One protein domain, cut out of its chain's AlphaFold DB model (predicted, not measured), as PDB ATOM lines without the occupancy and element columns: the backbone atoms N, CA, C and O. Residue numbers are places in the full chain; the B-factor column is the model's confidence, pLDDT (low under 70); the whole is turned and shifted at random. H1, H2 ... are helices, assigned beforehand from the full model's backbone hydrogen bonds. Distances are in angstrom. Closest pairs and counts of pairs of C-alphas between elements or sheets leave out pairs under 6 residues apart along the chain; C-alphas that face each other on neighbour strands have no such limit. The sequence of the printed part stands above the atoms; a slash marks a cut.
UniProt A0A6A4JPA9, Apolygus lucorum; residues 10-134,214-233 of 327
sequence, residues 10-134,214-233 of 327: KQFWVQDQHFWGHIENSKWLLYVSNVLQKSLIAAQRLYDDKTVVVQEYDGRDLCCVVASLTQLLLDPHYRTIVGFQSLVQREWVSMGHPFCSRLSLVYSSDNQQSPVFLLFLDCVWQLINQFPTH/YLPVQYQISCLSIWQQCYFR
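Overview. This is residues 10 to 134 and 214 to 233 of the 327 residues of a protein of Apolygus lucorum (UniProt A0A6A4JPA9). The longest helix, H3, crosses one side of a small helical core in which H4 packs between its neighbours: H8 is side by side with it, running the same way, and H6 is side by side with it, running opposite ways. The chain before H3 makes an arm, of which residues 10 to 22, H1 and the first part of H2, stick out free from the body. The printed part has 145 residues with nine named helices, H1 to H9 in order along the chain, and no named strand; the class is all helix. It is compact, with a radius of gyration of the C-alphas of 16.7 A, and spans 58 by 39 by 28 A, the arm included.

Along the chain. H3, residues 28 to 47, is 28.8 A long, from C-alpha 28 at (123.643, 149.229, 116.238) to C-alpha 47 at (137.515, 156.578, 140.332). Before it come H1, residues 10 to 17, beginning at C-alpha 10 at (121.085, 133.956, 93.866), and H2, residues 19 to 26. After it come H4, residues 62 to 74, 18.4 A; H5, residues 76 to 79; H6, residues 81 to 94, 18.3 A; H7, residues 99 to 103; and H8, residues 116 to 130, 21.5 A. H9, residues 228 to 231, ends at C-alpha 231 at (120.774, 137.832, 116.818).

Arrangement. H3 touches H4 with residues 35 to 43 alone, at a steep tilt of 56 degrees, the same way; the closest C-alphas, of Ser 39 and Thr 70, are 4.9 A apart. H3 touches H8 with residues 31 to 36 alone, only just about perpendicular at 73 degrees; the closest C-alphas are those of Val 32 and Cys 123, 5.9 A. H4 is the hub, touching four helices. It touches H8 at a shallow tilt of 22 degrees, the same way, closest at the C-alphas of Val 65 and Phe 120, 5.6 A. It touches H6 at a shallow tilt of 26 degrees, opposite ways, closest at the C-alphas of Cys 64 and Glu 91, 5.8 A. H5 touches H4 and H6 only at the corner, with H4 only just, by 3 pairs of C-alphas within 8 A; its closest C-alphas are Tyr 78 to Leu 72, 5.6 A, and Tyr 78 to Phe 84, 4.7 A. H7 is close to H8 but not clearly touching, at 7.7 A between the C-alphas of Arg 102 and Val 116. H1 and H2, and H2 and H3, meet only through their link. H9 touches no helix. Every O i to N i+4 pair is within hydrogen-bond range in H1, H2, H3, H4, H7 and H8, and 9 of 10 are in H6; H5 and H9 are too short for such a pair.

Size, cuts and confidence. The C-alphas of Lys 10 and Asp 49, the two farthest apart, are 58.6 A apart. Residues 135 to 213 are not printed, and C-alphas 134 and 214 are 11.4 A apart across that cut. The links from H3 to H4 and from H7 to H8 are long. The mean pLDDT of the printed part is 90.0; residues 10 to 15, 108 to 109 and 111 are under 70.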
ATOM      1  N   LYS A  10     120.497 132.739  94.453       62.22
ATOM      2  CA  LYS A  10     121.085 133.956  93.866       62.22
ATOM      3  C   LYS A  10     120.794 135.205  94.697       62.22
ATOM      4  O   LYS A  10     121.663 136.062  94.810       62.22
ATOM      5  N   GLN A  11     119.595 135.309  95.268       62.78
ATOM      6  CA  GLN A  11     119.225 136.445  96.112       62.78
ATOM      7  C   GLN A  11     119.970 136.400  97.446       62.78
ATOM      8  O   GLN A  11     120.419 137.445  97.910       62.78
ATOM      9  N   PHE A  12     120.185 135.200  97.997       65.56
ATOM     10  CA  PHE A  12     121.026 135.004  99.176       65.56
ATOM     11  C   PHE A  12     122.440 135.561  98.962       65.56
ATOM     12  O   PHE A  12     122.877 136.409  99.731       65.56
ATOM     13  N   TRP A  13     123.127 135.170  97.881       64.50
ATOM     14  CA  TRP A  13     124.497 135.639  97.616       64.50
ATOM     15  C   TRP A  13     124.590 137.157  97.426       64.50
ATOM     16  O   TRP A  13     125.567 137.771  97.843       64.50
ATOM     17  N   VAL A  14     123.572 137.778  96.824       68.19
ATOM     18  CA  VAL A  14     123.515 139.241  96.679       68.19
ATOM     19  C   VAL A  14     123.308 139.928  98.034       68.19
ATOM     20  O   VAL A  14     123.928 140.954  98.301       68.19
ATOM     21  N   GLN A  15     122.463 139.372  98.907       66.69
ATOM     22  CA  GLN A  15     122.254 139.908 100.257       66.69
ATOM     23  C   GLN A  15     123.493 139.728 101.147       66.69
ATOM     24  O   GLN A  15     123.854 140.646 101.881       66.69
ATOM     25  N   ASP A  16     124.169 138.584 101.045       71.88
ATOM     26  CA  ASP A  16     125.373 138.260 101.816       71.88
ATOM     27  C   ASP A  16     126.540 139.208 101.487       71.88
ATOM     28  O   ASP A  16     127.188 139.744 102.386       71.88
ATOM     29  N   GLN A  17     126.724 139.557 100.206       74.06
ATOM     30  CA  GLN A  17     127.728 140.547  99.781       74.06
ATOM     31  C   GLN A  17     127.549 141.925 100.441       74.06
ATOM     32  O   GLN A  17     128.525 142.648 100.641       74.06
ATOM     33  N   HIS A  18     126.316 142.292 100.800       78.31
ATOM     34  CA  HIS A  18     125.996 143.565 101.447       78.31
ATOM     35  C   HIS A  18     125.773 143.450 102.962       78.31
ATOM     36  O   HIS A  18     125.466 144.455 103.606       78.31
ATOM     37  N   PHE A  19     125.966 142.269 103.553       78.25
ATOM     38  CA  PHE A  19     125.687 141.988 104.963       78.25
ATOM     39  C   PHE A  19     126.353 142.985 105.923       78.25
ATOM     40  O   PHE A  19     125.674 143.635 106.722       78.25
ATOM     41  N   TRP A  20     127.668 143.181 105.795       76.06
ATOM     42  CA  TRP A  20     128.416 144.121 106.636       76.06
ATOM     43  C   TRP A  20     127.969 145.572 106.435       76.06
ATOM     44  O   TRP A  20     127.860 146.317 107.407       76.06
ATOM     45  N   GLY A  21     127.614 145.949 105.203       83.88
ATOM     46  CA  GLY A  21     127.051 147.267 104.908       83.88
ATOM     47  C   GLY A  21     125.678 147.476 105.554       83.88
ATOM     48  O   GLY A  21     125.386 148.558 106.057       83.88
ATOM     49  N   HIS A  22     124.830 146.445 105.606       85.12
ATOM     50  CA  HIS A  22     123.553 146.508 106.319       85.12
ATOM     51  C   HIS A  22     123.738 146.647 107.834       85.12
ATOM     52  O   HIS A  22     123.021 147.427 108.466       85.12
ATOM     53  N   ILE A  23     124.714 145.946 108.411       84.94
ATOM     54  CA  ILE A  23     125.054 146.077 109.833       84.94
ATOM     55  C   ILE A  23     125.565 147.480 110.144       84.94
ATOM     56  O   ILE A  23     125.096 148.097 111.100       84.94
ATOM     57  N   GLU A  24     126.471 148.022 109.336       86.62
ATOM     58  CA  GLU A  24     126.977 149.382 109.525       86.62
ATOM     59  C   GLU A  24     125.846 150.419 109.427       86.62
ATOM     60  O   GLU A  24     125.687 151.268 110.309       86.62
ATOM     61  N   ASN A  25     124.974 150.280 108.423       91.44
ATOM     62  CA  ASN A  25     123.812 151.150 108.234       91.44
ATOM     63  C   ASN A  25     122.790 151.066 109.377       91.44
ATOM     64  O   ASN A  25     122.089 152.046 109.633       91.44
ATOM     65  N   SER A  26     122.717 149.936 110.093       92.38
ATOM     66  CA  SER A  26     121.861 149.800 111.280       92.38
ATOM     67  C   SER A  26     122.300 150.702 112.437       92.38
ATOM     68  O   SER A  26     121.499 151.003 113.320       92.38
ATOM     69  N   LYS A  27     123.576 151.123 112.447       94.25
ATOM     70  CA  LYS A  27     124.219 151.892 113.524       94.25
ATOM     71  C   LYS A  27     124.163 151.213 114.895       94.25
ATOM     72  O   LYS A  27     124.500 151.841 115.894       94.25
ATOM     73  N   TRP A  28     123.794 149.935 114.969       94.75
ATOM     74  CA  TRP A  28     123.643 149.229 116.238       94.75
ATOM     75  C   TRP A  28     124.943 149.215 117.052       94.75
ATOM     76  O   TRP A  28     124.975 149.688 118.187       94.75
ATOM     77  N   LEU A  29     126.052 148.805 116.427       93.62
ATOM     78  CA  LEU A  29     127.374 148.814 117.065       93.62
ATOM     79  C   LEU A  29     127.849 150.226 117.433       93.62
ATOM     80  O   LEU A  29     128.599 150.388 118.392       93.62
ATOM     81  N   LEU A  30     127.387 151.259 116.719       95.75
ATOM     82  CA  LEU A  30     127.660 152.648 117.086       95.75
ATOM     83  C   LEU A  30     126.936 153.028 118.389       95.75
ATOM     84  O   LEU A  30     127.524 153.706 119.229       95.75
ATOM     85  N   TYR A  31     125.695 152.577 118.598       96.38
ATOM     86  CA  TYR A  31     124.990 152.786 119.867       96.38
ATOM     87  C   TYR A  31     125.674 152.054 121.027       96.38
ATOM     88  O   TYR A  31     125.921 152.679 122.060       96.38
ATOM     89  N   VAL A  32     126.052 150.785 120.834       97.12
ATOM     90  CA  VAL A  32     126.813 149.994 121.823       97.12
ATOM     91  C   VAL A  32     128.131 150.695 122.173       97.12
ATOM     92  O   VAL A  32     128.414 150.948 123.344       97.12
ATOM     93  N   SER A  33     128.898 151.103 121.157       97.31
ATOM     94  CA  SER A  33     130.149 151.856 121.305       97.31
ATOM     95  C   SER A  33     129.963 153.133 122.129       97.31
ATOM     96  O   SER A  33     130.678 153.354 123.110       97.31
ATOM     97  N   ASN A  34     128.966 153.950 121.784       96.94
ATOM     98  CA  ASN A  34     128.697 155.211 122.469       96.94
ATOM     99  C   ASN A  34     128.334 154.995 123.943       96.94
ATOM    100  O   ASN A  34     128.833 155.706 124.814       96.94
ATOM    101  N   VAL A  35     127.484 154.013 124.239       97.06
ATOM    102  CA  VAL A  35     127.059 153.707 125.609       97.06
ATOM    103  C   VAL A  35     128.225 153.183 126.449       97.06
ATOM    104  O   VAL A  35     128.433 153.665 127.570       97.06
ATOM    105  N   LEU A  36     129.032 152.263 125.911       97.56
ATOM    106  CA  LEU A  36     130.239 151.771 126.582       97.56
ATOM    107  C   LEU A  36     131.227 152.910 126.852       97.56
ATOM    108  O   LEU A  36     131.748 153.024 127.962       97.56
ATOM    109  N   GLN A  37     131.425 153.811 125.883       97.31
ATOM    110  CA  GLN A  37     132.280 154.985 126.048       97.31
ATOM    111  C   GLN A  37     131.795 155.887 127.193       97.31
ATOM    112  O   GLN A  37     132.592 156.295 128.038       97.31
ATOM    113  N   LYS A  38     130.496 156.215 127.245       96.81
ATOM    114  CA  LYS A  38     129.937 157.062 128.316       96.81
ATOM    115  C   LYS A  38     130.056 156.398 129.685       96.81
ATOM    116  O   LYS A  38     130.437 157.070 130.642       96.81
ATOM    117  N   SER A  39     129.798 155.097 129.756       97.25
ATOM    118  CA  SER A  39     129.889 154.313 130.993       97.25
ATOM    119  C   SER A  39     131.324 154.237 131.515       97.25
ATOM    120  O   SER A  39     131.547 154.376 132.719       97.25
ATOM    121  N   LEU A  40     132.302 154.097 130.612       96.44
ATOM    122  CA  LEU A  40     133.727 154.137 130.939       96.44
ATOM    123  C   LEU A  40     134.155 155.519 131.445       96.44
ATOM    124  O   LEU A  40     134.838 155.605 132.460       96.44
ATOM    125  N   ILE A  41     133.724 156.603 130.788       96.06
ATOM    126  CA  ILE A  41     134.002 157.970 131.257       96.06
ATOM    127  C   ILE A  41     133.419 158.174 132.660       96.06
ATOM    128  O   ILE A  41     134.101 158.714 133.527       96.06
ATOM    129  N   ALA A  42     132.184 157.736 132.908       95.94
ATOM    130  CA  ALA A  42     131.569 157.834 134.229       95.94
ATOM    131  C   ALA A  42     132.350 157.030 135.286       95.94
ATOM    132  O   ALA A  42     132.644 157.569 136.352       95.94
ATOM    133  N   ALA A  43     132.778 155.805 134.967       95.31
ATOM    134  CA  ALA A  43     133.605 154.985 135.855       95.31
ATOM    135  C   ALA A  43     134.956 155.648 136.176       95.31
ATOM    136  O   ALA A  43     135.351 155.711 137.337       95.31
ATOM    137  N   GLN A  44     135.628 156.219 135.171       93.94
ATOM    138  CA  GLN A  44     136.885 156.953 135.350       93.94
ATOM    139  C   GLN A  44     136.725 158.163 136.273       93.94
ATOM    140  O   GLN A  44     137.566 158.412 137.127       93.94
ATOM    141  N   ARG A  45     135.637 158.926 136.123       94.75
ATOM    142  CA  ARG A  45     135.393 160.103 136.969       94.75
ATOM    143  C   ARG A  45     135.060 159.719 138.405       94.75
ATOM    144  O   ARG A  45     135.553 160.381 139.308       94.75
ATOM    145  N   LEU A  46     134.287 158.653 138.607       93.62
ATOM    146  CA  LEU A  46     134.018 158.121 139.945       93.62
ATOM    147  C   LEU A  46     135.293 157.596 140.613       93.62
ATOM    148  O   LEU A  46     135.465 157.791 141.808       93.62
ATOM    149  N   TYR A  47     136.199 156.989 139.841       89.81
ATOM    150  CA  TYR A  47     137.515 156.578 140.332       89.81
ATOM    151  C   TYR A  47     138.401 157.769 140.742       89.81
ATOM    152  O   TYR A  47     139.154 157.664 141.702       89.81
ATOM    153  N   ASP A  48     138.278 158.913 140.061       91.38
ATOM    154  CA  ASP A  48     138.942 160.177 140.424       91.38
ATOM    155  C   ASP A  48     138.273 160.907 141.619       91.38
ATOM    156  O   ASP A  48     138.442 162.123 141.762       91.38
ATOM    157  N   ASP A  49     137.454 160.222 142.426       90.50
ATOM    158  CA  ASP A  49     136.658 160.790 143.529       90.50
ATOM    159  C   ASP A  49     135.723 161.948 143.106       90.50
ATOM    160  O   ASP A  49     135.410 162.851 143.888       90.50
ATOM    161  N   LYS A  50     135.247 161.951 141.852       94.44
ATOM    162  CA  LYS A  50     134.286 162.950 141.350       94.44
ATOM    163  C   LYS A  50     132.890 162.356 141.251       94.44
ATOM    164  O   LYS A  50     132.683 161.333 140.602       94.44
ATOM    165  N   THR A  51     131.902 163.065 141.788       95.06
ATOM    166  CA  THR A  51     130.489 162.714 141.607       95.06
ATOM    167  C   THR A  51     130.070 162.897 140.150       95.06
ATOM    168  O   THR A  51     130.307 163.945 139.546       95.06
ATOM    169  N   VAL A  52     129.406 161.886 139.595       95.69
ATOM    170  CA  VAL A  52     128.839 161.913 138.243       95.69
ATOM    171  C   VAL A  52     127.323 161.867 138.346       95.69
ATOM    172  O   VAL A  52     126.773 161.036 139.060       95.69
ATOM    173  N   VAL A  53     126.650 162.751 137.613       94.12
ATOM    174  CA  VAL A  53     125.193 162.734 137.453       94.12
ATOM    175  C   VAL A  53     124.893 162.416 135.996       94.12
ATOM    176  O   VAL A  53     125.361 163.117 135.097       94.12
ATOM    177  N   VAL A  54     124.136 161.347 135.763       92.50
ATOM    178  CA  VAL A  54     123.648 160.981 134.431       92.50
ATOM    179  C   VAL A  54     122.267 161.600 134.263       92.50
ATOM    180  O   VAL A  54     121.393 161.400 135.104       92.50
ATOM    181  N   GLN A  55     122.086 162.386 133.204       91.38
ATOM    182  CA  GLN A  55     120.833 163.077 132.930       91.38
ATOM    183  C   GLN A  55     120.296 162.674 131.557       91.38
ATOM    184  O   GLN A  55     120.989 162.768 130.544       91.38
ATOM    185  N   GLU A  56     119.031 162.283 131.545       91.38
ATOM    186  CA  GLU A  56     118.206 162.006 130.374       91.38
ATOM    187  C   GLU A  56     116.884 162.768 130.545       91.38
ATOM    188  O   GLU A  56     116.555 163.182 131.656       91.38
ATOM    189  N   TYR A  57     116.137 162.981 129.459       84.56
ATOM    190  CA  TYR A  57     114.865 163.712 129.497       84.56
ATOM    191  C   TYR A  57     113.862 163.105 130.490       84.56
ATOM    192  O   TYR A  57     113.254 163.832 131.269       84.56
ATOM    193  N   ASP A  58     113.727 161.780 130.469       82.12
ATOM    194  CA  ASP A  58     112.783 161.034 131.307       82.12
ATOM    195  C   ASP A  58     113.488 160.235 132.420       82.12
ATOM    196  O   ASP A  58     112.876 159.862 133.412       82.12
ATOM    197  N   GLY A  59     114.800 159.994 132.283       84.75
ATOM    198  CA  GLY A  59     115.624 159.343 133.309       84.75
ATOM    199  C   GLY A  59     115.377 157.844 133.499       84.75
ATOM    200  O   GLY A  59     115.902 157.277 134.454       84.75
ATOM    201  N   ARG A  60     114.589 157.215 132.621       86.50
ATOM    202  CA  ARG A  60     114.111 155.828 132.756       86.50
ATOM    203  C   ARG A  60     114.692 154.853 131.731       86.50
ATOM    204  O   ARG A  60     114.413 153.662 131.826       86.50
ATOM    205  N   ASP A  61     115.468 155.325 130.752       92.75
ATOM    206  CA  ASP A  61     115.994 154.499 129.662       92.75
ATOM    207  C   ASP A  61     117.533 154.481 129.688       92.75
ATOM    208  O   ASP A  61     118.143 153.649 130.361       92.75
ATOM    209  N   LEU A  62     118.192 155.403 128.980       93.56
ATOM    210  CA  LEU A  62     119.651 155.426 128.845       93.56
ATOM    211  C   LEU A  62     120.364 155.714 130.170       93.56
ATOM    212  O   LEU A  62     121.498 155.264 130.352       93.56
ATOM    213  N   CYS A  63     119.712 156.416 131.104       94.25
ATOM    214  CA  CYS A  63     120.238 156.569 132.462       94.25
ATOM    215  C   CYS A  63     120.469 155.211 133.135       94.25
ATOM    216  O   CYS A  63     121.554 154.988 133.671       94.25
ATOM    217  N   CYS A  64     119.501 154.291 133.043       94.50
ATOM    218  CA  CYS A  64     119.607 152.941 133.600       94.50
ATOM    219  C   CYS A  64     120.757 152.169 132.946       94.50
ATOM    220  O   CYS A  64     121.531 151.505 133.637       94.50
ATOM    221  N   VAL A  65     120.927 152.301 131.625       96.69
ATOM    222  CA  VAL A  65     122.015 151.641 130.886       96.69
ATOM    223  C   VAL A  65     123.385 152.125 131.365       96.69
ATOM    224  O   VAL A  65     124.230 151.315 131.739       96.69
ATOM    225  N   VAL A  66     123.612 153.440 131.382       96.88
ATOM    226  CA  VAL A  66     124.912 154.002 131.778       96.88
ATOM    227  C   VAL A  66     125.190 153.727 133.257       96.88
ATOM    228  O   VAL A  66     126.291 153.300 133.591       96.88
ATOM    229  N   ALA A  67     124.201 153.899 134.139       96.00
ATOM    230  CA  ALA A  67     124.358 153.649 135.571       96.00
ATOM    231  C   ALA A  67     124.702 152.180 135.868       96.00
ATOM    232  O   ALA A  67     125.634 151.908 136.628       96.00
ATOM    233  N   SER A  68     123.994 151.232 135.249       97.56
ATOM    234  CA  SER A  68     124.240 149.799 135.446       97.56
ATOM    235  C   SER A  68     125.590 149.351 134.880       97.56
ATOM    236  O   SER A  68     126.337 148.648 135.562       97.56
ATOM    237  N   LEU A  69     125.969 149.813 133.684       97.75
ATOM    238  CA  LEU A  69     127.279 149.504 133.108       97.75
ATOM    239  C   LEU A  69     128.415 150.103 133.935       97.75
ATOM    240  O   LEU A  69     129.361 149.391 134.252       97.75
ATOM    241  N   THR A  70     128.323 151.366 134.352       96.81
ATOM    242  CA  THR A  70     129.338 151.986 135.216       96.81
ATOM    243  C   THR A  70     129.552 151.190 136.506       96.81
ATOM    244  O   THR A  70     130.696 150.980 136.908       96.81
ATOM    245  N   GLN A  71     128.481 150.674 137.113       95.62
ATOM    246  CA  GLN A  71     128.574 149.813 138.291       95.62
ATOM    247  C   GLN A  71     129.246 148.466 137.993       95.62
ATOM    248  O   GLN A  71     130.087 148.035 138.778       95.62
ATOM    249  N   LEU A  72     128.970 147.839 136.845       96.12
ATOM    250  CA  LEU A  72     129.674 146.621 136.414       96.12
ATOM    251  C   LEU A  72     131.169 146.855 136.171       96.12
ATOM    252  O   LEU A  72     131.992 145.979 136.456       96.12
ATOM    253  N   LEU A  73     131.544 148.031 135.663       95.44
ATOM    254  CA  LEU A  73     132.947 148.381 135.438       95.44
ATOM    255  C   LEU A  73     133.717 148.595 136.740       95.44
ATOM    256  O   LEU A  73     134.902 148.272 136.773       95.44
ATOM    257  N   LEU A  74     133.057 149.087 137.789       92.88
ATOM    258  CA  LEU A  74     133.681 149.441 139.068       92.88
ATOM    259  C   LEU A  74     133.645 148.314 140.104       92.88
ATOM    260  O   LEU A  74     134.655 148.045 140.743       92.88
ATOM    261  N   ASP A  75     132.503 147.651 140.281       91.62
ATOM    262  CA  ASP A  75     132.292 146.732 141.401       91.62
ATOM    263  C   ASP A  75     132.211 145.267 140.925       91.62
ATOM    264  O   ASP A  75     131.282 144.886 140.201       91.62
ATOM    265  N   PRO A  76     133.165 144.407 141.338       91.50
ATOM    266  CA  PRO A  76     133.131 142.976 141.055       91.50
ATOM    267  C   PRO A  76     131.884 142.251 141.577       91.50
ATOM    268  O   PRO A  76     131.524 141.216 141.015       91.50
ATOM    269  N   HIS A  77     131.218 142.758 142.623       92.44
ATOM    270  CA  HIS A  77     130.008 142.144 143.170       92.44
ATOM    271  C   HIS A  77     128.929 141.993 142.092       92.44
ATOM    272  O   HIS A  77     128.361 140.911 141.940       92.44
ATOM    273  N   TYR A  78     128.708 143.023 141.271       95.00
ATOM    274  CA  TYR A  78     127.696 142.992 140.211       95.00
ATOM    275  C   TYR A  78     128.040 142.058 139.040       95.00
ATOM    276  O   TYR A  78     127.185 141.807 138.197       95.00
ATOM    277  N   ARG A  79     129.261 141.508 138.989       94.56
ATOM    278  CA  ARG A  79     129.679 140.509 137.985       94.56
ATOM    279  C   ARG A  79     129.365 139.071 138.407       94.56
ATOM    280  O   ARG A  79     129.553 138.143 137.622       94.56
ATOM    281  N   THR A  80     128.897 138.881 139.639       94.06
ATOM    282  CA  THR A  80     128.303 137.619 140.097       94.06
ATOM    283  C   THR A  80     126.868 137.495 139.592       94.06
ATOM    284  O   THR A  80     126.237 138.508 139.298       94.06
ATOM    285  N   ILE A  81     126.318 136.279 139.519       93.12
ATOM    286  CA  ILE A  81     124.915 136.074 139.117       93.12
ATOM    287  C   ILE A  81     123.983 136.835 140.063       93.12
ATOM    288  O   ILE A  81     123.213 137.677 139.618       93.12
ATOM    289  N   VAL A  82     124.110 136.620 141.375       93.50
ATOM    290  CA  VAL A  82     123.252 137.270 142.384       93.50
ATOM    291  C   VAL A  82     123.412 138.793 142.363       93.50
ATOM    292  O   VAL A  82     122.427 139.532 142.452       93.50
ATOM    293  N   GLY A  83     124.644 139.282 142.202       95.25
ATOM    294  CA  GLY A  83     124.909 140.710 142.083       95.25
ATOM    295  C   GLY A  83     124.281 141.308 140.828       95.25
ATOM    296  O   GLY A  83     123.636 142.349 140.916       95.25
ATOM    297  N   PHE A  84     124.393 140.638 139.680       96.69
ATOM    298  CA  PHE A  84     123.780 141.086 138.431       96.69
ATOM    299  C   PHE A  84     122.249 141.099 138.508       96.69
ATOM    300  O   PHE A  84     121.623 142.076 138.101       96.69
ATOM    301  N   GLN A  85     121.636 140.065 139.092       95.44
ATOM    302  CA  GLN A  85     120.191 140.026 139.348       95.44
ATOM    303  C   GLN A  85     119.754 141.211 140.219       95.44
ATOM    304  O   GLN A  85     118.805 141.918 139.885       95.44
ATOM    305  N   SER A  86     120.496 141.482 141.297       95.50
ATOM    306  CA  SER A  86     120.239 142.613 142.195       95.50
ATOM    307  C   SER A  86     120.394 143.963 141.486       95.50
ATOM    308  O   SER A  86     119.603 144.876 141.719       95.50
ATOM    309  N   LEU A  87     121.385 144.089 140.598       97.06
ATOM    310  CA  LEU A  87     121.605 145.281 139.779       97.06
ATOM    311  C   LEU A  87     120.420 145.533 138.843       97.06
ATOM    312  O   LEU A  87     119.893 146.641 138.819       97.06
ATOM    313  N   VAL A  88     119.976 144.510 138.104       96.50
ATOM    314  CA  VAL A  88     118.823 144.618 137.196       96.50
ATOM    315  C   VAL A  88     117.552 144.938 137.982       96.50
ATOM    316  O   VAL A  88     116.816 145.855 137.625       96.50
ATOM    317  N   GLN A  89     117.321 144.248 139.100       94.44
ATOM    318  CA  GLN A  89     116.163 144.502 139.953       94.44
ATOM    319  C   GLN A  89     116.133 145.954 140.452       94.44
ATOM    320  O   GLN A  89     115.083 146.591 140.408       94.44
ATOM    321  N   ARG A  90     117.273 146.500 140.886       94.38
ATOM    322  CA  ARG A  90     117.342 147.861 141.425       94.38
ATOM    323  C   ARG A  90     117.282 148.932 140.336       94.38
ATOM    324  O   ARG A  90     116.434 149.813 140.409       94.38
ATOM    325  N   GLU A  91     118.173 148.872 139.349       94.75
ATOM    326  CA  GLU A  91     118.363 149.957 138.370       94.75
ATOM    327  C   GLU A  91     117.306 149.970 137.265       94.75
ATOM    328  O   GLU A  91     117.099 150.999 136.630       94.75
ATOM    329  N   TRP A  92     116.645 148.838 137.013       94.69
ATOM    330  CA  TRP A  92     115.667 148.723 135.933       94.69
ATOM    331  C   TRP A  92     114.254 148.548 136.465       94.69
ATOM    332  O   TRP A  92     113.360 149.312 136.111       94.69
ATOM    333  N   VAL A  93     114.039 147.560 137.337       92.38
ATOM    334  CA  VAL A  93     112.685 147.225 137.795       92.38
ATOM    335  C   VAL A  93     112.186 148.233 138.832       92.38
ATOM    336  O   VAL A  93     111.114 148.809 138.657       92.38
ATOM    337  N   SER A  94     112.960 148.493 139.891       90.50
ATOM    338  CA  SER A  94     112.568 149.437 140.949       90.50
ATOM    339  C   SER A  94     112.596 150.897 140.491       90.50
ATOM    340  O   SER A  94     111.744 151.680 140.899       90.50
ATOM    341  N   MET A  95     113.524 151.274 139.604       88.38
ATOM    342  CA  MET A  95     113.553 152.627 139.024       88.38
ATOM    343  C   MET A  95     112.457 152.875 137.973       88.38
ATOM    344  O   MET A  95     112.288 154.011 137.530       88.38
ATOM    345  N   GLY A  96     111.673 151.851 137.613       89.25
ATOM    346  CA  GLY A  96     110.499 151.998 136.754       89.25
ATOM    347  C   GLY A  96     110.836 152.167 135.275       89.25
ATOM    348  O   GLY A  96     110.223 152.997 134.600       89.25
ATOM    349  N   HIS A  97     111.815 151.408 134.769       92.56
ATOM    350  CA  HIS A  97     111.993 151.270 133.328       92.56
ATOM    351  C   HIS A  97     110.698 150.704 132.716       92.56
ATOM    352  O   HIS A  97     110.222 149.663 133.181       92.56
ATOM    353  N   PRO A  98     110.119 151.350 131.685       91.19
ATOM    354  CA  PRO A  98     108.820 150.968 131.144       91.19
ATOM    355  C   PRO A  98     108.903 149.722 130.243       91.19
ATOM    356  O   PRO A  98     108.745 149.810 129.024       91.19
ATOM    357  N   PHE A  99     109.179 148.550 130.828       91.69
ATOM    358  CA  PHE A  99     109.373 147.290 130.100       91.69
ATOM    359  C   PHE A  99     108.173 146.895 129.232       91.69
ATOM    360  O   PHE A  99     108.366 146.509 128.079       91.69
ATOM    361  N   CYS A 100     106.947 147.016 129.741       88.50
ATOM    362  CA  CYS A 100     105.739 146.622 129.016       88.50
ATOM    363  C   CYS A 100     105.552 147.481 127.762       88.50
ATOM    364  O   CYS A 100     105.347 146.951 126.666       88.50
ATOM    365  N   SER A 101     105.714 148.798 127.912       89.06
ATOM    366  CA  SER A 101     105.616 149.759 126.812       89.06
ATOM    367  C   SER A 101     106.776 149.637 125.810       89.06
ATOM    368  O   SER A 101     106.566 149.714 124.599       89.06
ATOM    369  N   ARG A 102     108.009 149.415 126.289       90.62
ATOM    370  CA  ARG A 102     109.223 149.347 125.449       90.62
ATOM    371  C   ARG A 102     109.339 148.037 124.672       90.62
ATOM    372  O   ARG A 102     109.773 148.065 123.521       90.62
ATOM    373  N   LEU A 103     108.940 146.916 125.279       88.31
ATOM    374  CA  LEU A 103     108.946 145.585 124.660       88.31
ATOM    375  C   LEU A 103     107.637 145.260 123.930       88.31
ATOM    376  O   LEU A 103     107.556 144.240 123.249       88.31
ATOM    377  N   SER A 104     106.628 146.132 124.032       85.50
ATOM    378  CA  SER A 104     105.307 145.949 123.429       85.50
ATOM    379  C   SER A 104     104.604 144.661 123.858       85.50
ATOM    380  O   SER A 104     103.944 144.015 123.041       85.50
ATOM    381  N   LEU A 105     104.726 144.298 125.140       83.12
ATOM    382  CA  LEU A 105     104.071 143.105 125.693       83.12
ATOM    383  C   LEU A 105     102.542 143.201 125.586       83.12
ATOM    384  O   LEU A 105     101.857 142.192 125.424       83.12
ATOM    385  N   VAL A 106     102.018 144.429 125.634       80.00
ATOM    386  CA  VAL A 106     100.623 144.759 125.345       80.00
ATOM    387  C   VAL A 106     100.595 145.729 124.170       80.00
ATOM    388  O   VAL A 106     101.347 146.702 124.135       80.00
ATOM    389  N   TYR A 107      99.733 145.457 123.188       74.81
ATOM    390  CA  TYR A 107      99.559 146.346 122.045       74.81
ATOM    391  C   TYR A 107      99.014 147.702 122.508       74.81
ATOM    392  O   TYR A 107      97.902 147.784 123.031       74.81
ATOM    393  N   SER A 108      99.786 148.752 122.252       69.19
ATOM    394  CA  SER A 108      99.416 150.145 122.494       69.19
ATOM    395  C   SER A 108      99.587 150.938 121.201       69.19
ATOM    396  O   SER A 108     100.508 150.686 120.426       69.19
ATOM    397  N   SER A 109      98.699 151.903 120.953       68.69
ATOM    398  CA  SER A 109      98.775 152.791 119.781       68.69
ATOM    399  C   SER A 109      99.987 153.724 119.815       68.69
ATOM    400  O   SER A 109     100.440 154.202 118.775       68.69
ATOM    401  N   ASP A 110     100.504 153.983 121.013       71.56
ATOM    402  CA  ASP A 110     101.646 154.852 121.235       71.56
ATOM    403  C   ASP A 110     102.915 154.054 120.927       71.56
ATOM    404  O   ASP A 110     103.319 153.178 121.690       71.56
ATOM    405  N   ASN A 111     103.526 154.327 119.772       69.50
ATOM    406  CA  ASN A 111     104.704 153.624 119.260       69.50
ATOM    407  C   ASN A 111     105.970 153.954 120.080       69.50
ATOM    408  O   ASN A 111     106.871 154.652 119.621       69.50
ATOM    409  N   GLN A 112     106.007 153.483 121.325       82.19
ATOM    410  CA  GLN A 112     107.061 153.718 122.314       82.19
ATOM    411  C   GLN A 112     108.086 152.574 122.380       82.19
ATOM    412  O   GLN A 112     108.880 152.495 123.321       82.19
ATOM    413  N   GLN A 113     108.071 151.680 121.395       88.56
ATOM    414  CA  GLN A 113     108.928 150.504 121.361       88.56
ATOM    415  C   GLN A 113     110.393 150.906 121.216       88.56
ATOM    416  O   GLN A 113     110.751 151.689 120.334       88.56
ATOM    417  N   SER A 114     111.255 150.363 122.071       90.44
ATOM    418  CA  SER A 114     112.695 150.595 121.971       90.44
ATOM    419  C   SER A 114     113.478 149.477 122.665       90.44
ATOM    420  O   SER A 114     113.175 149.148 123.814       90.44
ATOM    421  N   PRO A 115     114.510 148.901 122.021       92.88
ATOM    422  CA  PRO A 115     115.287 147.783 122.556       92.88
ATOM    423  C   PRO A 115     116.360 148.243 123.564       92.88
ATOM    424  O   PRO A 115     117.518 147.843 123.473       92.88
ATOM    425  N   VAL A 116     116.003 149.099 124.528       94.81
ATOM    426  CA  VAL A 116     116.954 149.692 125.494       94.81
ATOM    427  C   VAL A 116     117.561 148.627 126.407       94.81
ATOM    428  O   VAL A 116     118.773 148.601 126.616       94.81
ATOM    429  N   PHE A 117     116.737 147.706 126.909       96.00
ATOM    430  CA  PHE A 117     117.228 146.595 127.723       96.00
ATOM    431  C   PHE A 117     118.130 145.650 126.920       96.00
ATOM    432  O   PHE A 117     119.175 145.229 127.409       96.00
ATOM    433  N   LEU A 118     117.799 145.386 125.653       96.19
ATOM    434  CA  LEU A 118     118.653 144.596 124.761       96.19
ATOM    435  C   LEU A 118     119.997 145.290 124.488       96.19
ATOM    436  O   LEU A 118     121.025 144.625 124.474       96.19
ATOM    437  N   LEU A 119     120.004 146.618 124.321       97.12
ATOM    438  CA  LEU A 119     121.234 147.404 124.181       97.12
ATOM    439  C   LEU A 119     122.137 147.256 125.412       97.12
ATOM    440  O   LEU A 119     123.349 147.104 125.273       97.12
ATOM    441  N   PHE A 120     121.550 147.276 126.612       97.94
ATOM    442  CA  PHE A 120     122.278 146.998 127.847       97.94
ATOM    443  C   PHE A 120     122.871 145.587 127.855       97.94
ATOM    444  O   PHE A 120     124.066 145.447 128.100       97.94
ATOM    445  N   LEU A 121     122.073 144.560 127.550       97.69
ATOM    446  CA  LEU A 121     122.552 143.175 127.539       97.69
ATOM    447  C   LEU A 121     123.668 142.952 126.511       97.69
ATOM    448  O   LEU A 121     124.645 142.287 126.839       97.69
ATOM    449  N   ASP A 122     123.577 143.556 125.320       97.50
ATOM    450  CA  ASP A 122     124.655 143.508 124.323       97.50
ATOM    451  C   ASP A 122     125.926 144.165 124.876       97.50
ATOM    452  O   ASP A 122     126.992 143.558 124.867       97.50
ATOM    453  N   CYS A 123     125.822 145.347 125.497       97.81
ATOM    454  CA  CYS A 123     126.973 145.972 126.155       97.81
ATOM    455  C   CYS A 123     127.612 145.047 127.206       97.81
ATOM    456  O   CYS A 123     128.836 144.950 127.251       97.81
ATOM    457  N   VAL A 124     126.818 144.345 128.022       97.88
ATOM    458  CA  VAL A 124     127.333 143.368 128.999       97.88
ATOM    459  C   VAL A 124     127.996 142.183 128.299       97.88
ATOM    460  O   VAL A 124     129.066 141.755 128.723       97.88
ATOM    461  N   TRP A 125     127.422 141.685 127.205       97.25
ATOM    462  CA  TRP A 125     128.025 140.622 126.404       97.25
ATOM    463  C   TRP A 125     129.394 141.031 125.837       97.25
ATOM    464  O   TRP A 125     130.353 140.264 125.945       97.25
ATOM    465  N   GLN A 126     129.547 142.272 125.357       96.56
ATOM    466  CA  GLN A 126     130.862 142.790 124.949       96.56
ATOM    467  C   GLN A 126     131.869 142.764 126.113       96.56
ATOM    468  O   GLN A 126     133.042 142.451 125.906       96.56
ATOM    469  N   LEU A 127     131.430 143.057 127.346       95.88
ATOM    470  CA  LEU A 127     132.292 142.971 128.532       95.88
ATOM    471  C   LEU A 127     132.697 141.530 128.851       95.88
ATOM    472  O   LEU A 127     133.853 141.306 129.203       95.88
ATOM    473  N   ILE A 128     131.786 140.562 128.712       94.38
ATOM    474  CA  ILE A 128     132.103 139.137 128.895       94.38
ATOM    475  C   ILE A 128     133.172 138.703 127.887       94.38
ATOM    476  O   ILE A 128     134.145 138.062 128.277       94.38
ATOM    477  N   ASN A 129     133.045 139.109 126.621       92.31
ATOM    478  CA  ASN A 129     134.018 138.766 125.580       92.31
ATOM    479  C   ASN A 129     135.399 139.378 125.827       92.31
ATOM    480  O   ASN A 129     136.415 138.723 125.601       92.31
ATOM    481  N   GLN A 130     135.454 140.628 126.296       93.06
ATOM    482  CA  GLN A 130     136.720 141.300 126.599       93.06
ATOM    483  C   GLN A 130     137.351 140.801 127.912       93.06
ATOM    484  O   GLN A 130     138.577 140.792 128.036       93.06
ATOM    485  N   PHE A 131     136.541 140.364 128.884       92.75
ATOM    486  CA  PHE A 131     136.978 139.961 130.226       92.75
ATOM    487  C   PHE A 131     136.372 138.610 130.671       92.75
ATOM    488  O   PHE A 131     135.660 138.555 131.681       92.75
ATOM    489  N   PRO A 132     136.697 137.489 129.998       91.12
ATOM    490  CA  PRO A 132     136.032 136.194 130.212       91.12
ATOM    491  C   PRO A 132     136.196 135.615 131.627       91.12
ATOM    492  O   PRO A 132     135.382 134.810 132.073       91.12
ATOM    493  N   THR A 133     137.230 136.034 132.361       90.31
ATOM    494  CA  THR A 133     137.512 135.571 133.731       90.31
ATOM    495  C   THR A 133     136.812 136.381 134.826       90.31
ATOM    496  O   THR A 133     136.802 135.964 135.984       90.31
ATOM    497  N   HIS A 134     136.243 137.545 134.492       91.19
ATOM    498  CA  HIS A 134     135.730 138.503 135.480       91.19
ATOM    499  C   HIS A 134     134.229 138.369 135.750       91.19
ATOM    500  O   HIS A 134     133.749 138.924 136.739       91.19
ATOM    501  N   TYR A 214     138.884 149.693 138.145       83.62
ATOM    502  CA  TYR A 214     137.872 149.634 137.076       83.62
ATOM    503  C   TYR A 214     138.355 148.893 135.826       83.62
ATOM    504  O   TYR A 214     139.540 148.925 135.493       83.62
ATOM    505  N   LEU A 215     137.428 148.243 135.114       89.38
ATOM    506  CA  LEU A 215     137.723 147.516 133.874       89.38
ATOM    507  C   LEU A 215     137.948 148.480 132.691       89.38
ATOM    508  O   LEU A 215     137.046 149.260 132.367       89.38
ATOM    509  N   PRO A 216     139.110 148.433 132.006       90.94
ATOM    510  CA  PRO A 216     139.402 149.301 130.866       90.94
ATOM    511  C   PRO A 216     138.770 148.752 129.578       90.94
ATOM    512  O   PRO A 216     139.419 148.073 128.785       90.94
ATOM    513  N   VAL A 217     137.486 149.040 129.372       92.88
ATOM    514  CA  VAL A 217     136.720 148.555 128.211       92.88
ATOM    515  C   VAL A 217     137.196 149.189 126.910       92.88
ATOM    516  O   VAL A 217     137.337 150.410 126.808       92.88
ATOM    517  N   GLN A 218     137.344 148.371 125.872       94.56
ATOM    518  CA  GLN A 218     137.533 148.834 124.504       94.56
ATOM    519  C   GLN A 218     136.170 149.096 123.857       94.56
ATOM    520  O   GLN A 218     135.397 148.177 123.609       94.56
ATOM    521  N   TYR A 219     135.866 150.364 123.582       94.38
ATOM    522  CA  TYR A 219     134.592 150.784 122.983       94.38
ATOM    523  C   TYR A 219     134.693 151.074 121.477       94.38
ATOM    524  O   TYR A 219     133.701 151.456 120.864       94.38
ATOM    525  N   GLN A 220     135.873 150.957 120.863       93.81
ATOM    526  CA  GLN A 220     136.043 151.193 119.426       93.81
ATOM    527  C   GLN A 220     135.295 150.130 118.618       93.81
ATOM    528  O   GLN A 220     135.355 148.956 118.963       93.81
ATOM    529  N   ILE A 221     134.649 150.525 117.515       89.62
ATOM    530  CA  ILE A 221     133.838 149.619 116.677       89.62
ATOM    531  C   ILE A 221     134.650 148.400 116.204       89.62
ATOM    532  O   ILE A 221     134.118 147.300 116.165       89.62
ATOM    533  N   SER A 222     135.947 148.568 115.927       89.50
ATOM    534  CA  SER A 222     136.863 147.483 115.544       89.50
ATOM    535  C   SER A 222     137.073 146.415 116.623       89.50
ATOM    536  O   SER A 222     137.506 145.314 116.309       89.50
ATOM    537  N   CYS A 223     136.815 146.753 117.886       89.62
ATOM    538  CA  CYS A 223     136.946 145.863 119.038       89.62
ATOM    539  C   CYS A 223     135.600 145.256 119.459       89.62
ATOM    540  O   CYS A 223     135.563 144.445 120.381       89.62
ATOM    541  N   LEU A 224     134.497 145.673 118.827       90.94
ATOM    542  CA  LEU A 224     133.166 145.153 119.105       90.94
ATOM    543  C   LEU A 224     132.845 144.009 118.151       90.94
ATOM    544  O   LEU A 224     133.227 144.008 116.983       90.94
ATOM    545  N   SER A 225     132.102 143.041 118.667       89.44
ATOM    546  CA  SER A 225     131.645 141.879 117.907       89.44
ATOM    547  C   SER A 225     130.123 141.879 117.814       89.44
ATOM    548  O   SER A 225     129.448 142.616 118.529       89.44
ATOM    549  N   ILE A 226     129.559 141.095 116.900       89.19
ATOM    550  CA  ILE A 226     128.103 140.926 116.812       89.19
ATOM    551  C   ILE A 226     127.710 139.772 117.718       89.19
ATOM    552  O   ILE A 226     128.288 138.692 117.601       89.19
ATOM    553  N   TRP A 227     126.699 139.979 118.560       89.81
ATOM    554  CA  TRP A 227     126.175 138.951 119.452       89.81
ATOM    555  C   TRP A 227     125.415 137.859 118.683       89.81
ATOM    556  O   TRP A 227     124.186 137.865 118.570       89.81
ATOM    557  N   GLN A 228     126.166 136.918 118.109       87.31
ATOM    558  CA  GLN A 228     125.639 135.903 117.196       87.31
ATOM    559  C   GLN A 228     124.573 135.025 117.862       87.31
ATOM    560  O   GLN A 228     123.529 134.786 117.256       87.31
ATOM    561  N   GLN A 229     124.773 134.602 119.116       84.94
ATOM    562  CA  GLN A 229     123.806 133.754 119.818       84.94
ATOM    563  C   GLN A 229     122.479 134.469 120.090       84.94
ATOM    564  O   GLN A 229     121.442 133.820 120.134       84.94
ATOM    565  N   CYS A 230     122.461 135.794 120.249       88.81
ATOM    566  CA  CYS A 230     121.203 136.526 120.403       88.81
ATOM    567  C   CYS A 230     120.550 136.828 119.049       88.81
ATOM    568  O   CYS A 230     119.348 136.616 118.875       88.81
ATOM    569  N   TYR A 231     121.324 137.319 118.077       86.88
ATOM    570  CA  TYR A 231     120.774 137.832 116.818       86.88
ATOM    571  C   TYR A 231     120.510 136.756 115.763       86.88
ATOM    572  O   TYR A 231     119.550 136.887 115.001       86.88
ATOM    573  N   PHE A 232     121.311 135.690 115.722       81.88
ATOM    574  CA  PHE A 232     121.229 134.650 114.690       81.88
ATOM    575  C   PHE A 232     120.610 133.336 115.175       81.88
ATOM    576  O   PHE A 232     120.427 132.433 114.371       81.88
ATOM    577  N   ARG A 233     120.192 133.219 116.442       79.56
ATOM    578  CA  ARG A 233     119.560 131.988 116.974       79.56
ATOM    579  C   ARG A 233     118.331 131.492 116.216       79.56
ATOM    580  O   ARG A 233     118.045 130.304 116.237       79.56
TER     581      ARG A 233